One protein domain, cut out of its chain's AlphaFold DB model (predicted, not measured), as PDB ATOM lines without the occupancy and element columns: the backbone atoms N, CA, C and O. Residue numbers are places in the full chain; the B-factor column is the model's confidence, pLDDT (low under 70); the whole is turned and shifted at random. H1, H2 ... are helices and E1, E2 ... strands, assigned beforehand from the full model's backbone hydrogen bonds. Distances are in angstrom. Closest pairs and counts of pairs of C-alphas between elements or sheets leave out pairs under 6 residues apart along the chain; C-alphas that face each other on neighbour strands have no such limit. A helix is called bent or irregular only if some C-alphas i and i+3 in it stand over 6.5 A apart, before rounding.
ATOM      1  N   VAL A   6      -4.594 -23.755 -48.766       91.69
ATOM      2  CA  VAL A   6      -4.366 -25.188 -48.969       91.69
ATOM      3  C   VAL A   6      -3.790 -25.775 -47.687       91.69
ATOM      4  O   VAL A   6      -2.946 -25.156 -47.045       91.69
ATOM      5  N   VAL A   7      -4.222 -26.981 -47.320       94.31
ATOM      6  CA  VAL A   7      -3.557 -27.787 -46.288       94.31
ATOM      7  C   VAL A   7      -2.798 -28.908 -46.975       94.31
ATOM      8  O   VAL A   7      -3.373 -29.672 -47.749       94.31
ATOM      9  N   LEU A   8      -1.503 -28.999 -46.703       93.38
ATOM     10  CA  LEU A   8      -0.592 -29.921 -47.358       93.38
ATOM     11  C   LEU A   8      -0.002 -30.871 -46.306       93.38
ATOM     12  O   LEU A   8       0.818 -30.454 -45.498       93.38
ATOM     13  N   ASN A   9      -0.460 -32.129 -46.283       93.69
ATOM     14  CA  ASN A   9      -0.170 -33.066 -45.184       93.69
ATOM     15  C   ASN A   9       1.038 -33.997 -45.413       93.69
ATOM     16  O   ASN A   9       1.588 -34.503 -44.434       93.69
ATOM     17  N   GLY A  10       1.434 -34.245 -46.668       91.19
ATOM     18  CA  GLY A  10       2.606 -35.073 -46.994       91.19
ATOM     19  C   GLY A  10       2.487 -36.542 -46.560       91.19
ATOM     20  O   GLY A  10       3.409 -37.073 -45.947       91.19
ATOM     21  N   VAL A  11       1.350 -37.190 -46.836       92.62
ATOM     22  CA  VAL A  11       1.039 -38.560 -46.379       92.62
ATOM     23  C   VAL A  11       0.700 -39.495 -47.538       92.62
ATOM     24  O   VAL A  11       0.244 -39.043 -48.590       92.62
ATOM     25  N   ALA A  12       0.876 -40.797 -47.327       92.31
ATOM     26  CA  ALA A  12       0.468 -41.864 -48.237       92.31
ATOM     27  C   ALA A  12      -0.168 -43.031 -47.470       92.31
ATOM     28  O   ALA A  12       0.029 -43.172 -46.264       92.31
ATOM     29  N   PHE A  13      -0.897 -43.890 -48.178       92.88
ATOM     30  CA  PHE A  13      -1.315 -45.188 -47.652       92.88
ATOM     31  C   PHE A  13      -0.357 -46.269 -48.149       92.88
ATOM     32  O   PHE A  13      -0.030 -46.308 -49.338       92.88
ATOM     33  N   ASP A  14       0.105 -47.130 -47.246       92.19
ATOM     34  CA  ASP A  14       0.895 -48.303 -47.610       92.19
ATOM     35  C   ASP A  14       0.018 -49.400 -48.253       92.19
ATOM     36  O   ASP A  14      -1.204 -49.276 -48.368       92.19
ATOM     37  N   GLY A  15       0.639 -50.510 -48.664       92.00
ATOM     38  CA  GLY A  15      -0.073 -51.639 -49.278       92.00
ATOM     39  C   GLY A  15      -1.086 -52.344 -48.364       92.00
ATOM     40  O   GLY A  15      -1.901 -53.118 -48.856       92.00
ATOM     41  N   ASN A  16      -1.057 -52.072 -47.058       93.06
ATOM     42  CA  ASN A  16      -2.004 -52.591 -46.071       93.06
ATOM     43  C   ASN A  16      -3.091 -51.562 -45.713       93.06
ATOM     44  O   ASN A  16      -3.951 -51.850 -44.881       93.06
ATOM     45  N   GLY A  17      -3.062 -50.369 -46.317       90.00
ATOM     46  CA  GLY A  17      -3.980 -49.276 -46.014       90.00
ATOM     47  C   GLY A  17      -3.631 -48.500 -44.743       90.00
ATOM     48  O   GLY A  17      -4.464 -47.732 -44.262       90.00
ATOM     49  N   ASN A  18      -2.425 -48.662 -44.189       92.00
ATOM     50  CA  ASN A  18      -1.974 -47.839 -43.071       92.00
ATOM     51  C   ASN A  18      -1.445 -46.504 -43.583       92.00
ATOM     52  O   ASN A  18      -0.733 -46.437 -44.587       92.00
ATOM     53  N   LEU A  19      -1.756 -45.441 -42.852       93.75
ATOM     54  CA  LEU A  19      -1.240 -44.115 -43.145       93.75
ATOM     55  C   LEU A  19       0.256 -44.045 -42.793       93.75
ATOM     56  O   LEU A  19       0.677 -44.517 -41.737       93.75
ATOM     57  N   THR A  20       1.056 -43.458 -43.680       92.94
ATOM     58  CA  THR A  20       2.509 -43.292 -43.534       92.94
ATOM     59  C   THR A  20       2.948 -41.903 -43.999       92.94
ATOM     60  O   THR A  20       2.284 -41.265 -44.821       92.94
ATOM     61  N   ASP A  21       4.054 -41.408 -43.441       90.19
ATOM     62  CA  ASP A  21       4.679 -40.167 -43.904       90.19
ATOM     63  C   ASP A  21       5.338 -40.392 -45.272       90.19
ATOM     64  O   ASP A  21       5.999 -41.410 -45.491       90.19
ATOM     65  N   LEU A  22       5.217 -39.422 -46.182       88.31
ATOM     66  CA  LEU A  22       6.023 -39.418 -47.401       88.31
ATOM     67  C   LEU A  22       7.498 -39.115 -47.047       88.31
ATOM     68  O   LEU A  22       7.747 -38.119 -46.368       88.31
ATOM     69  N   PRO A  23       8.480 -39.927 -47.498       76.75
ATOM     70  CA  PRO A  23       9.901 -39.738 -47.164       76.75
ATOM     71  C   PRO A  23      10.476 -38.402 -47.644       76.75
ATOM     72  O   PRO A  23      11.178 -37.717 -46.905       76.75
ATOM     73  N   GLU A  24      10.130 -38.024 -48.871       75.94
ATOM     74  CA  GLU A  24      10.304 -36.684 -49.416       75.94
ATOM     75  C   GLU A  24       8.897 -36.136 -49.616       75.94
ATOM     76  O   GLU A  24       8.290 -36.369 -50.662       75.94
ATOM     77  N   PRO A  25       8.310 -35.491 -48.598       68.69
ATOM     78  CA  PRO A  25       6.914 -35.097 -48.693       68.69
ATOM     79  C   PRO A  25       6.711 -34.013 -49.753       68.69
ATOM     80  O   PRO A  25       5.625 -33.922 -50.326       68.69
ATOM     81  N   TYR A  26       7.758 -33.234 -50.054       73.31
ATOM     82  CA  TYR A  26       7.687 -32.062 -50.924       73.31
ATOM     83  C   TYR A  26       8.917 -31.932 -51.843       73.31
ATOM     84  O   TYR A  26       9.726 -31.026 -51.649       73.31
ATOM     85  N   PRO A  27       9.106 -32.821 -52.832       64.12
ATOM     86  CA  PRO A  27      10.213 -32.717 -53.775       64.12
ATOM     87  C   PRO A  27       9.967 -31.592 -54.799       64.12
ATOM     88  O   PRO A  27       8.855 -31.409 -55.292       64.12
ATOM     89  N   GLY A  28      11.027 -30.857 -55.153       67.44
ATOM     90  CA  GLY A  28      11.010 -29.809 -56.183       67.44
ATOM     91  C   GLY A  28      10.972 -28.370 -55.648       67.44
ATOM     92  O   GLY A  28      10.829 -28.129 -54.450       67.44
ATOM     93  N   GLY A  29      11.130 -27.405 -56.559       61.94
ATOM     94  CA  GLY A  29      11.049 -25.970 -56.279       61.94
ATOM     95  C   GLY A  29       9.914 -25.347 -57.079       61.94
ATOM     96  O   GLY A  29      10.024 -25.260 -58.296       61.94
ATOM     97  N   ASN A  30       8.807 -25.011 -56.411       69.75
ATOM     98  CA  ASN A  30       7.697 -24.187 -56.926       69.75
ATOM     99  C   ASN A  30       6.523 -24.089 -55.926       69.75
ATOM    100  O   ASN A  30       5.397 -23.748 -56.317       69.75
ATOM    101  N   LEU A  31       6.728 -24.429 -54.649       70.88
ATOM    102  CA  LEU A  31       5.678 -24.273 -53.651       70.88
ATOM    103  C   LEU A  31       5.289 -22.792 -53.605       70.88
ATOM    104  O   LEU A  31       6.150 -21.915 -53.562       70.88
ATOM    105  N   PHE A  32       3.984 -22.519 -53.645       69.25
ATOM    106  CA  PHE A  32       3.445 -21.155 -53.621       69.25
ATOM    107  C   PHE A  32       3.649 -20.328 -54.912       69.25
ATOM    108  O   PHE A  32       3.747 -19.108 -54.870       69.25
ATOM    109  N   SER A  33       3.684 -20.963 -56.083       56.47
ATOM    110  CA  SER A  33       3.887 -20.244 -57.352       56.47
ATOM    111  C   SER A  33       2.737 -19.340 -57.752       56.47
ATOM    112  O   SER A  33       1.609 -19.805 -57.894       56.47
ATOM    113  N   LEU A  34       3.051 -18.072 -58.038       56.25
ATOM    114  CA  LEU A  34       2.126 -17.101 -58.643       56.25
ATOM    115  C   LEU A  34       0.836 -16.867 -57.839       56.25
ATOM    116  O   LEU A  34      -0.131 -16.330 -58.376       56.25
ATOM    117  N   ALA A  35       0.806 -17.248 -56.561       58.31
ATOM    118  CA  ALA A  35      -0.344 -16.998 -55.712       58.31
ATOM    119  C   ALA A  35      -0.480 -15.483 -55.491       58.31
ATOM    120  O   ALA A  35       0.374 -14.852 -54.869       58.31
ATOM    121  N   SER A  36      -1.567 -14.901 -56.000       57.81
ATOM    122  CA  SER A  36      -1.943 -13.498 -55.771       57.81
ATOM    123  C   SER A  36      -2.362 -13.225 -54.318       57.81
ATOM    124  O   SER A  36      -2.519 -12.073 -53.922       57.81
ATOM    125  N   GLY A  37      -2.517 -14.280 -53.508       70.81
ATOM    126  CA  GLY A  37      -2.820 -14.237 -52.082       70.81
ATOM    127  C   GLY A  37      -3.063 -15.637 -51.509       70.81
ATOM    128  O   GLY A  37      -2.989 -16.633 -52.228       70.81
ATOM    129  N   GLY A  38      -3.369 -15.713 -50.212       85.06
ATOM    130  CA  GLY A  38      -3.689 -16.967 -49.521       85.06
ATOM    131  C   GLY A  38      -2.552 -17.538 -48.673       85.06
ATOM    132  O   GLY A  38      -1.549 -16.868 -48.415       85.06
ATOM    133  N   ALA A  39      -2.736 -18.773 -48.208       90.81
ATOM    134  CA  ALA A  39      -1.771 -19.476 -47.363       90.81
ATOM    135  C   ALA A  39      -1.707 -20.974 -47.688       90.81
ATOM    136  O   ALA A  39      -2.709 -21.586 -48.060       90.81
ATOM    137  N   ILE A  40      -0.535 -21.577 -47.501       92.12
ATOM    138  CA  ILE A  40      -0.389 -23.033 -47.424       92.12
ATOM    139  C   ILE A  40      -0.049 -23.386 -45.982       92.12
ATOM    140  O   ILE A  40       0.937 -22.897 -45.437       92.12
ATOM    141  N   TYR A  41      -0.837 -24.264 -45.378       95.31
ATOM    142  CA  TYR A  41      -0.530 -24.867 -44.089       95.31
ATOM    143  C   TYR A  41       0.101 -26.226 -44.344       95.31
ATOM    144  O   TYR A  41      -0.582 -27.185 -44.700       95.31
ATOM    145  N   VAL A  42       1.423 -26.284 -44.228       94.94
ATOM    146  CA  VAL A  42       2.206 -27.473 -44.548       94.94
ATOM    147  C   VAL A  42       2.523 -28.246 -43.275       94.94
ATOM    148  O   VAL A  42       3.084 -27.685 -42.334       94.94
ATOM    149  N   ARG A  43       2.166 -29.533 -43.238       96.00
ATOM    150  CA  ARG A  43       2.616 -30.476 -42.211       96.00
ATOM    151  C   ARG A  43       4.075 -30.789 -42.483       96.00
ATOM    152  O   ARG A  43       4.401 -31.477 -43.448       96.00
ATOM    153  N   ASP A  44       4.946 -30.270 -41.640       94.62
ATOM    154  CA  ASP A  44       6.377 -30.457 -41.769       94.62
ATOM    155  C   ASP A  44       7.096 -30.454 -40.409       94.62
ATOM    156  O   ASP A  44       7.851 -29.528 -40.085       94.62
ATOM    157  N   PRO A  45       6.885 -31.509 -39.602       94.12
ATOM    158  CA  PRO A  45       7.465 -31.621 -38.265       94.12
ATOM    159  C   PRO A  45       8.996 -31.733 -38.270       94.12
ATOM    160  O   PRO A  45       9.642 -31.459 -37.260       94.12
ATOM    161  N   LYS A  46       9.595 -32.133 -39.400       91.94
ATOM    162  CA  LYS A  46      11.049 -32.283 -39.567       91.94
ATOM    163  C   LYS A  46      11.693 -31.080 -40.268       91.94
ATOM    164  O   LYS A  46      12.905 -31.077 -40.448       91.94
ATOM    165  N   LYS A  47      10.903 -30.049 -40.600       91.62
ATOM    166  CA  LYS A  47      11.337 -28.814 -41.279       91.62
ATOM    167  C   LYS A  47      12.092 -29.093 -42.584       91.62
ATOM    168  O   LYS A  47      13.115 -28.470 -42.848       91.62
ATOM    169  N   LEU A  48      11.584 -30.035 -43.372       89.00
ATOM    170  CA  LEU A  48      12.146 -30.432 -44.660       89.00
ATOM    171  C   LEU A  48      11.871 -29.410 -45.771       89.00
ATOM    172  O   LEU A  48      12.641 -29.356 -46.720       89.00
ATOM    173  N   VAL A  49      10.813 -28.597 -45.657       89.12
ATOM    174  CA  VAL A  49      10.537 -27.505 -46.604       89.12
ATOM    175  C   VAL A  49      11.450 -26.320 -46.309       89.12
ATOM    176  O   VAL A  49      11.335 -25.690 -45.246       89.12
ATOM    177  N   GLY A  50      12.325 -26.005 -47.256       88.69
ATOM    178  CA  GLY A  50      13.179 -24.822 -47.231       88.69
ATOM    179  C   GLY A  50      12.603 -23.641 -48.019       88.69
ATOM    180  O   GLY A  50      11.668 -23.787 -48.811       88.69
ATOM    181  N   GLU A  51      13.147 -22.441 -47.791       86.56
ATOM    182  CA  GLU A  51      12.722 -21.234 -48.520       86.56
ATOM    183  C   GLU A  51      13.099 -21.285 -50.006       86.56
ATOM    184  O   GLU A  51      12.389 -20.733 -50.842       86.56
ATOM    185  N   GLU A  52      14.163 -22.006 -50.359       85.44
ATOM    186  CA  GLU A  52      14.603 -22.243 -51.736       85.44
ATOM    187  C   GLU A  52      13.578 -23.009 -52.582       85.44
ATOM    188  O   GLU A  52      13.640 -22.985 -53.811       85.44
ATOM    189  N   GLN A  53      12.619 -23.675 -51.936       86.31
ATOM    190  CA  GLN A  53      11.534 -24.381 -52.609       86.31
ATOM    191  C   GLN A  53      10.329 -23.478 -52.900       86.31
ATOM    192  O   GLN A  53       9.402 -23.904 -53.604       86.31
ATOM    193  N   LEU A  54      10.325 -22.256 -52.357       86.44
ATOM    194  CA  LEU A  54       9.231 -21.301 -52.476       86.44
ATOM    195  C   LEU A  54       9.418 -20.370 -53.676       86.44
ATOM    196  O   LEU A  54      10.515 -19.896 -53.958       86.44
ATOM    197  N   ASN A  55       8.315 -20.028 -54.341       81.25
ATOM    198  CA  ASN A  55       8.305 -19.063 -55.440       81.25
ATOM    199  C   ASN A  55       7.375 -17.879 -55.124       81.25
ATOM    200  O   ASN A  55       6.246 -17.814 -55.602       81.25
ATOM    201  N   GLY A  56       7.858 -16.937 -54.304       77.62
ATOM    202  CA  GLY A  56       7.115 -15.721 -53.925       77.62
ATOM    203  C   GLY A  56       6.398 -15.775 -52.568       77.62
ATOM    204  O   GLY A  56       5.551 -14.924 -52.291       77.62
ATOM    205  N   GLY A  57       6.739 -16.744 -51.716       85.56
ATOM    206  CA  GLY A  57       6.233 -16.858 -50.347       85.56
ATOM    207  C   GLY A  57       7.347 -16.879 -49.299       85.56
ATOM    208  O   GLY A  57       8.522 -16.973 -49.638       85.56
ATOM    209  N   ARG A  58       6.958 -16.813 -48.024       88.94
ATOM    210  CA  ARG A  58       7.840 -16.989 -46.858       88.94
ATOM    211  C   ARG A  58       7.280 -18.041 -45.908       88.94
ATOM    212  O   ARG A  58       6.059 -18.170 -45.797       88.94
ATOM    213  N   ILE A  59       8.155 -18.745 -45.191       92.81
ATOM    214  CA  ILE A  59       7.739 -19.672 -44.133       92.81
ATOM    215  C   ILE A  59       7.580 -18.903 -42.821       92.81
ATOM    216  O   ILE A  59       8.441 -18.129 -42.415       92.81
ATOM    217  N   THR A  60       6.477 -19.144 -42.125       94.44
ATOM    218  CA  THR A  60       6.127 -18.532 -40.843       94.44
ATOM    219  C   THR A  60       5.591 -19.586 -39.874       94.44
ATOM    220  O   THR A  60       5.256 -20.715 -40.256       94.44
ATOM    221  N   ARG A  61       5.550 -19.236 -38.583       95.62
ATOM    222  CA  ARG A  61       4.964 -20.090 -37.543       95.62
ATOM    223  C   ARG A  61       3.449 -20.194 -37.746       95.62
ATOM    224  O   ARG A  61       2.814 -19.211 -38.106       95.62
ATOM    225  N   LEU A  62       2.883 -21.362 -37.444       97.44
ATOM    226  CA  LEU A  62       1.439 -21.521 -37.303       97.44
ATOM    227  C   LEU A  62       0.935 -20.781 -36.055       97.44
ATOM    228  O   LEU A  62       1.355 -21.081 -34.934       97.44
ATOM    229  N   MET A  63       0.028 -19.830 -36.243       97.00
ATOM    230  CA  MET A  63      -0.620 -19.107 -35.150       97.00
ATOM    231  C   MET A  63      -1.895 -19.834 -34.688       97.00
ATOM    232  O   MET A  63      -2.488 -20.583 -35.464       97.00
ATOM    233  N   PRO A  64      -2.395 -19.586 -33.461       97.31
ATOM    234  CA  PRO A  64      -3.637 -20.206 -32.988       97.31
ATOM    235  C   PRO A  64      -4.833 -19.998 -33.931       97.31
ATOM    236  O   PRO A  64      -5.549 -20.948 -34.229       97.31
ATOM    237  N   ALA A  65      -4.991 -18.789 -34.481       96.19
ATOM    238  CA  ALA A  65      -6.055 -18.479 -35.439       96.19
ATOM    239  C   ALA A  65      -5.923 -19.253 -36.767       96.19
ATOM    240  O   ALA A  65      -6.926 -19.597 -37.385       96.19
ATOM    241  N   ASP A  66      -4.693 -19.553 -37.199       96.56
ATOM    242  CA  ASP A  66      -4.455 -20.383 -38.382       96.56
ATOM    243  C   ASP A  66      -4.921 -21.826 -38.129       96.56
ATOM    244  O   ASP A  66      -5.529 -22.456 -38.995       96.56
ATOM    245  N   TRP A  67      -4.663 -22.349 -36.925       97.88
ATOM    246  CA  TRP A  67      -5.108 -23.685 -36.535       97.88
ATOM    247  C   TRP A  67      -6.631 -23.778 -36.440       97.88
ATOM    248  O   TRP A  67      -7.223 -24.699 -37.001       97.88
ATOM    249  N   GLU A  68      -7.268 -22.810 -35.779       97.75
ATOM    250  CA  GLU A  68      -8.731 -22.717 -35.695       97.75
ATOM    251  C   GLU A  68      -9.378 -22.674 -37.084       97.75
ATOM    252  O   GLU A  68     -10.418 -23.300 -37.295       97.75
ATOM    253  N   LEU A  69      -8.735 -22.004 -38.046       96.19
ATOM    254  CA  LEU A  69      -9.192 -21.942 -39.431       96.19
ATOM    255  C   LEU A  69      -9.149 -23.310 -40.132       96.19
ATOM    256  O   LEU A  69     -10.107 -23.666 -40.817       96.19
ATOM    257  N   ILE A  70      -8.059 -24.075 -39.998       97.25
ATOM    258  CA  ILE A  70      -7.885 -25.328 -40.759       97.25
ATOM    259  C   ILE A  70      -8.440 -26.572 -40.069       97.25
ATOM    260  O   ILE A  70      -8.734 -27.561 -40.746       97.25
ATOM    261  N   LEU A  71      -8.596 -26.551 -38.742       98.25
ATOM    262  CA  LEU A  71      -9.022 -27.711 -37.960       98.25
ATOM    263  C   LEU A  71     -10.354 -28.321 -38.444       98.25
ATOM    264  O   LEU A  71     -10.407 -29.546 -38.574       98.25
ATOM    265  N   PRO A  72     -11.408 -27.546 -38.774       98.25
ATOM    266  CA  PRO A  72     -12.656 -28.120 -39.283       98.25
ATOM    267  C   PRO A  72     -12.465 -28.920 -40.579       98.25
ATOM    268  O   PRO A  72     -13.063 -29.981 -40.747       98.25
ATOM    269  N   TYR A  73     -11.582 -28.460 -41.469       97.69
ATOM    270  CA  TYR A  73     -11.278 -29.132 -42.736       97.69
ATOM    271  C   TYR A  73     -10.463 -30.409 -42.520       97.69
ATOM    272  O   TYR A  73     -10.708 -31.424 -43.166       97.69
ATOM    273  N   LEU A  74      -9.522 -30.386 -41.572       98.25
ATOM    274  CA  LEU A  74      -8.781 -31.579 -41.165       98.25
ATOM    275  C   LEU A  74      -9.707 -32.644 -40.560       98.25
ATOM    276  O   LEU A  74      -9.562 -33.821 -40.877       98.25
ATOM    277  N   ARG A  75     -10.688 -32.239 -39.745       98.50
ATOM    278  CA  ARG A  75     -11.699 -33.150 -39.179       98.50
ATOM    279  C   ARG A  75     -12.639 -33.719 -40.232       98.50
ATOM    280  O   ARG A  75     -13.004 -34.888 -40.154       98.50
ATOM    281  N   GLU A  76     -12.995 -32.933 -41.240       98.38
ATOM    282  CA  GLU A  76     -13.787 -33.455 -42.353       98.38
ATOM    283  C   GLU A  76     -12.981 -34.455 -43.195       98.38
ATOM    284  O   GLU A  76     -13.498 -35.512 -43.556       98.38
ATOM    285  N   ASN A  77     -11.688 -34.203 -43.421       96.81
ATOM    286  CA  ASN A  77     -10.804 -35.167 -44.078       96.81
ATOM    287  C   ASN A  77     -10.609 -36.448 -43.249       96.81
ATOM    288  O   ASN A  77     -10.549 -37.535 -43.818       96.81
ATOM    289  N   GLU A  78     -10.546 -36.345 -41.920       97.56
ATOM    290  CA  GLU A  78     -10.549 -37.501 -41.015       97.56
ATOM    291  C   GLU A  78     -11.811 -38.348 -41.222       97.56
ATOM    292  O   GLU A  78     -11.714 -39.556 -41.430       97.56
ATOM    293  N   ARG A  79     -12.986 -37.709 -41.264       98.12
ATOM    294  CA  ARG A  79     -14.275 -38.382 -41.472       98.12
ATOM    295  C   ARG A  79     -14.404 -39.024 -42.858       98.12
ATOM    296  O   ARG A  79     -14.979 -40.104 -42.972       98.12
ATOM    297  N   LEU A  80     -13.931 -38.348 -43.904       97.25
ATOM    298  CA  LEU A  80     -14.094 -38.777 -45.298       97.25
ATOM    299  C   LEU A  80     -13.040 -39.792 -45.750       97.25
ATOM    300  O   LEU A  80     -13.356 -40.691 -46.527       97.25
ATOM    301  N   PHE A  81     -11.799 -39.637 -45.291       94.12
ATOM    302  CA  PHE A  81     -10.639 -40.355 -45.828       94.12
ATOM    303  C   PHE A  81      -9.884 -41.171 -44.781       94.12
ATOM    304  O   PHE A  81      -8.872 -41.781 -45.115       94.12
ATOM    305  N   ASN A  82     -10.355 -41.195 -43.529       94.69
ATOM    306  CA  ASN A  82      -9.703 -41.898 -42.426       94.69
ATOM    307  C   ASN A  82      -8.244 -41.445 -42.227       94.69
ATOM    308  O   ASN A  82      -7.331 -42.261 -42.120       94.69
ATOM    309  N   ILE A  83      -8.028 -40.124 -42.210       96.50
ATOM    310  CA  ILE A  83      -6.737 -39.473 -41.937       96.50
ATOM    311  C   ILE A  83      -6.802 -38.846 -40.533       96.50
ATOM    312  O   ILE A  83      -7.291 -37.721 -40.407       96.50
ATOM    313  N   PRO A  84      -6.351 -39.539 -39.467       97.19
ATOM    314  CA  PRO A  84      -6.599 -39.091 -38.102       97.19
ATOM    315  C   PRO A  84      -5.815 -37.831 -37.742       97.19
ATOM    316  O   PRO A  84      -4.588 -37.791 -37.881       97.19
ATOM    317  N   VAL A  85      -6.493 -36.814 -37.211       98.06
ATOM    318  CA  VAL A  85      -5.846 -35.547 -36.836       98.06
ATOM    319  C   VAL A  85      -4.962 -35.747 -35.610       98.06
ATOM    320  O   VAL A  85      -3.771 -35.457 -35.638       98.06
ATOM    321  N   GLU A  86      -5.535 -36.283 -34.537       97.25
ATOM    322  CA  GLU A  86      -4.832 -36.444 -33.258       97.25
ATOM    323  C   GLU A  86      -3.921 -37.663 -33.247       97.25
ATOM    324  O   GLU A  86      -2.851 -37.648 -32.638       97.25
ATOM    325  N   ASP A  87      -4.364 -38.730 -33.913       96.00
ATOM    326  CA  ASP A  87      -3.709 -40.025 -33.822       96.00
ATOM    327  C   ASP A  87      -2.632 -40.260 -34.870       96.00
ATOM    328  O   ASP A  87      -1.833 -41.180 -34.687       96.00
ATOM    329  N   PHE A  88      -2.569 -39.417 -35.901       96.88
ATOM    330  CA  PHE A  88      -1.539 -39.489 -36.927       96.88
ATOM    331  C   PHE A  88      -0.947 -38.119 -37.255       96.88
ATOM    332  O   PHE A  88       0.248 -37.916 -37.057       96.88
ATOM    333  N   LEU A  89      -1.757 -37.160 -37.723       97.56
ATOM    334  CA  LEU A  89      -1.221 -35.892 -38.228       97.56
ATOM    335  C   LEU A  89      -0.448 -35.130 -37.147       97.56
ATOM    336  O   LEU A  89       0.636 -34.632 -37.436       97.56
ATOM    337  N   LEU A  90      -0.939 -35.107 -35.908       98.19
ATOM    338  CA  LEU A  90      -0.270 -34.476 -34.766       98.19
ATOM    339  C   LEU A  90       0.698 -35.398 -34.011       98.19
ATOM    340  O   LEU A  90       1.257 -34.980 -32.996       98.19
ATOM    341  N   LYS A  91       0.931 -36.631 -34.475       97.25
ATOM    342  CA  LYS A  91       1.964 -37.506 -33.912       97.25
ATOM    343  C   LYS A  91       3.235 -37.440 -34.746       97.25
ATOM    344  O   LYS A  91       3.214 -37.569 -35.966       97.25
ATOM    345  N   VAL A  92       4.356 -37.277 -34.054       94.06
ATOM    346  CA  VAL A  92       5.704 -37.319 -34.624       94.06
ATOM    347  C   VAL A  92       6.489 -38.338 -33.820       94.06
ATOM    348  O   VAL A  92       6.547 -38.234 -32.593       94.06
ATOM    349  N   ASP A  93       7.023 -39.353 -34.499       91.88
ATOM    350  CA  ASP A  93       7.728 -40.482 -33.877       91.88
ATOM    351  C   ASP A  93       6.913 -41.126 -32.730       91.88
ATOM    352  O   ASP A  93       7.425 -41.455 -31.662       91.88
ATOM    353  N   GLY A  94       5.595 -41.254 -32.936       92.88
ATOM    354  CA  GLY A  94       4.650 -41.841 -31.976       92.88
ATOM    355  C   GLY A  94       4.198 -40.917 -30.837       92.88
ATOM    356  O   GLY A  94       3.307 -41.290 -30.074       92.88
ATOM    357  N   VAL A  95       4.746 -39.705 -30.727       96.75
ATOM    358  CA  VAL A  95       4.425 -38.750 -29.655       96.75
ATOM    359  C   VAL A  95       3.521 -37.642 -30.183       96.75
ATOM    360  O   VAL A  95       3.844 -37.006 -31.184       96.75
ATOM    361  N   ARG A  96       2.410 -37.369 -29.487       97.81
ATOM    362  CA  ARG A  96       1.535 -36.232 -29.808       97.81
ATOM    363  C   ARG A  96       2.275 -34.915 -29.567       97.81
ATOM    364  O   ARG A  96       2.892 -34.726 -28.518       97.81
ATOM    365  N   LYS A  97       2.207 -34.018 -30.542       98.19
ATOM    366  CA  LYS A  97       2.834 -32.694 -30.543       98.19
ATOM    367  C   LYS A  97       1.778 -31.601 -30.624       98.19
ATOM    368  O   LYS A  97       0.620 -31.866 -30.955       98.19
ATOM    369  N   HIS A  98       2.184 -30.374 -30.317       97.94
ATOM    370  CA  HIS A  98       1.329 -29.221 -30.546       97.94
ATOM    371  C   HIS A  98       1.249 -28.910 -32.049       97.94
ATOM    372  O   HIS A  98       2.212 -29.177 -32.776       97.94
ATOM    373  N   PRO A  99       0.130 -28.350 -32.543       98.31
ATOM    374  CA  PRO A  99      -0.023 -28.026 -33.959       98.31
ATOM    375  C   PRO A  99       1.109 -27.164 -34.521       98.31
ATOM    376  O   PRO A  99       1.571 -27.424 -35.627       98.31
ATOM    377  N   GLU A 100       1.615 -26.193 -33.759       97.81
ATOM    378  CA  GLU A 100       2.729 -25.330 -34.176       97.81
ATOM    379  C   GLU A 100       4.092 -26.028 -34.287       97.81
ATOM    380  O   GLU A 100       4.999 -25.486 -34.919       97.81
ATOM    381  N   ASP A 101       4.244 -27.211 -33.688       97.50
ATOM    382  CA  ASP A 101       5.452 -28.036 -33.807       97.50
ATOM    383  C   ASP A 101       5.399 -28.935 -35.050       97.50
ATOM    384  O   ASP A 101       6.404 -29.522 -35.448       97.50
ATOM    385  N   VAL A 102       4.212 -29.072 -35.646       97.50
ATOM    386  CA  VAL A 102       3.923 -30.004 -36.737       97.50
ATOM    387  C   VAL A 102       3.638 -29.265 -38.034       97.50
ATOM    388  O   VAL A 102       4.090 -29.694 -39.092       97.50
ATOM    389  N   TYR A 103       2.898 -28.162 -37.972       97.81
ATOM    390  CA  TYR A 103       2.493 -27.375 -39.125       97.81
ATOM    391  C   TYR A 103       3.220 -26.036 -39.164       97.81
ATOM    392  O   TYR A 103       3.446 -25.377 -38.148       97.81
ATOM    393  N   ARG A 104       3.536 -25.600 -40.381       96.62
ATOM    394  CA  ARG A 104       4.066 -24.270 -40.680       96.62
ATOM    395  C   ARG A 104       3.179 -23.598 -41.712       96.62
ATOM    396  O   ARG A 104       2.503 -24.266 -42.495       96.62
ATOM    397  N   LYS A 105       3.186 -22.273 -41.719       95.19
ATOM    398  CA  LYS A 105       2.416 -21.480 -42.670       95.19
ATOM    399  C   LYS A 105       3.348 -20.914 -43.727       95.19
ATOM    400  O   LYS A 105       4.333 -20.263 -43.397       95.19
ATOM    401  N   ILE A 106       3.017 -21.124 -44.989       92.56
ATOM    402  CA  ILE A 106       3.623 -20.427 -46.118       92.56
ATOM    403  C   ILE A 106       2.630 -19.360 -46.558       92.56
ATOM    404  O   ILE A 106       1.479 -19.672 -46.864       92.56
ATOM    405  N   GLU A 107       3.060 -18.107 -46.573       89.25
ATOM    406  CA  GLU A 107       2.224 -16.974 -46.972       89.25
ATOM    407  C   GLU A 107       2.918 -16.111 -48.023       89.25
ATOM    408  O   GLU A 107       4.150 -16.072 -48.098       89.25
ATOM    409  N   ALA A 108       2.116 -15.420 -48.836       82.44
ATOM    410  CA  ALA A 108       2.608 -14.563 -49.906       82.44
ATOM    411  C   ALA A 108       3.503 -13.445 -49.356       82.44
ATOM    412  O   ALA A 108       3.157 -12.774 -48.377       82.44
ATOM    413  N   MET A 109       4.634 -13.196 -50.016       75.94
ATOM    414  CA  MET A 109       5.407 -11.987 -49.756       75.94
ATOM    415  C   MET A 109       4.795 -10.810 -50.526       75.94
ATOM    416  O   MET A 109       4.538 -10.938 -51.725       75.94
ATOM    417  N   PRO A 110       4.594  -9.643 -49.885       62.62
ATOM    418  CA  PRO A 110       4.229  -8.430 -50.604       62.62
ATOM    419  C   PRO A 110       5.294  -8.120 -51.660       62.62
ATOM    420  O   PRO A 110       6.479  -8.017 -51.331       62.62
ATOM    421  N   ARG A 111       4.898  -7.960 -52.927       60.12
ATOM    422  CA  ARG A 111       5.814  -7.480 -53.966       60.12
ATOM    423  C   ARG A 111       5.908  -5.958 -53.886       60.12
ATOM    424  O   ARG A 111       4.908  -5.255 -54.015       60.12
ATOM    425  N   ILE A 112       7.124  -5.457 -53.679       53.81
ATOM    426  CA  ILE A 112       7.443  -4.037 -53.845       53.81
ATOM    427  C   ILE A 112       7.816  -3.845 -55.312       53.81
ATOM    428  O   ILE A 112       8.750  -4.481 -55.804       53.81
ATOM    429  N   THR A 113       7.064  -3.016 -56.027       52.88
ATOM    430  CA  THR A 113       7.380  -2.664 -57.413       52.88
ATOM    431  C   THR A 113       8.466  -1.583 -57.463       52.88
ATOM    432  O   THR A 113       8.725  -0.891 -56.479       52.88
ATOM    433  N   LEU A 114       9.149  -1.456 -58.608       51.41
ATOM    434  CA  LEU A 114      10.305  -0.557 -58.804       51.41
ATOM    435  C   LEU A 114      10.000   0.936 -58.550       51.41
ATOM    436  O   LEU A 114      10.918   1.731 -58.382       51.41
ATOM    437  N   ASP A 115       8.728   1.314 -58.489       62.41
ATOM    438  CA  ASP A 115       8.218   2.642 -58.138       62.41
ATOM    439  C   ASP A 115       7.978   2.836 -56.625       62.41
ATOM    440  O   ASP A 115       7.389   3.836 -56.213       62.41
ATOM    441  N   GLY A 116       8.429   1.902 -55.778       44.72
ATOM    442  CA  GLY A 116       8.352   2.001 -54.316       44.72
ATOM    443  C   GLY A 116       6.944   1.816 -53.746       44.72
ATOM    444  O   GLY A 116       6.729   2.026 -52.552       44.72
ATOM    445  N   LYS A 117       5.976   1.415 -54.576       42.50
ATOM    446  CA  LYS A 117       4.618   1.102 -54.137       42.50
ATOM    447  C   LYS A 117       4.533  -0.368 -53.733       42.50
ATOM    448  O   LYS A 117       5.032  -1.257 -54.418       42.50
ATOM    449  N   VAL A 118       3.891  -0.629 -52.595       46.38
ATOM    450  CA  VAL A 118       3.456  -1.984 -52.245       46.38
ATOM    451  C   VAL A 118       2.309  -2.322 -53.191       46.38
ATOM    452  O   VAL A 118       1.232  -1.739 -53.069       46.38
ATOM    453  N   GLN A 119       2.522  -3.237 -54.137       45.34
ATOM    454  CA  GLN A 119       1.395  -3.841 -54.840       45.34
ATOM    455  C   GLN A 119       0.738  -4.837 -53.888       45.34
ATOM    456  O   GLN A 119       1.166  -5.983 -53.757       45.34
ATOM    457  N   VAL A 120      -0.326  -4.392 -53.222       49.22
ATOM    458  CA  VAL A 120      -1.429  -5.301 -52.916       49.22
ATOM    459  C   VAL A 120      -2.182  -5.402 -54.235       49.22
ATOM    460  O   VAL A 120      -2.765  -4.420 -54.684       49.22
TER     461      VAL A 120
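Overview. This is residues 6 to 120 of the 125 residues of the protein "Glutamate synthase" of Thermoplasmata archaeon (UniProt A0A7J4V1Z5). A small twisted sheet is covered on one face by a long helix, H1, while much of the long loops of residues 22 to 38 and 44 to 56 lies toward the other face. The small hairpin E2 and E3 makes one end of the elongated whole, and a tail, residues 109 to 120, makes the other. The 115 printed residues, 52 in named elements, run E1 E2 E3 E4 E5 H1 H2 H3 E6, class mixed; the mixed sheet has the order E1 E4 E6 E5. It is only just compact, close to loose, with a radius of gyration of the C-alphas of 15.7 A and spans of 56 by 29 by 24 A.

Along the chain. E1, residues 6 to 8, begins at C-alpha 6 (-4.366, -25.188, -48.969). E2 is residues 11 to 13, E3 19 to 21, E4 39 to 43 and E5 57 to 61, 13.3 A long. H1, residues 64 to 81, is 24.9 A long and irregular, with C-alphas 69 and 72 7.1 A apart. H2 is residues 85 to 89 and H3 99 to 102. E6, residues 103 to 108, is 16.7 A long and ends at C-alpha 108 (2.608, -14.563, -49.906).

Arrangement. E1 and E4 are parallel, with N 8 and O 41 2.9 A apart; E6 is antiparallel to E4, N 40 to O 106 2.8 A, and to E5, N 60 to O 105 2.7 A. H1 is on this sheet, two layers, at a height of 8.0 A. H3 only grazes the sheet. E2 and E3 form a hairpin, N 20 to O 12 2.8 A. H1 and H2 only just touch, with 3 pairs of C-alphas within 8 A, the closest Leu 74 and Val 85, 6.6 A. Every O i to N i+4 pair is within hydrogen-bond range in H2, 12 of 14 in H1; H3 is too short for one.

Size, cuts and confidence. The C-alphas farthest apart, of Asn 16 and Asp 115, are 57.5 A apart. The printed part has no cut. The links E3 to E4 and E4 to E5 are long. pLDDT is under 70 at residues 25, 27 to 30, 32 to 36 and 110 to 120.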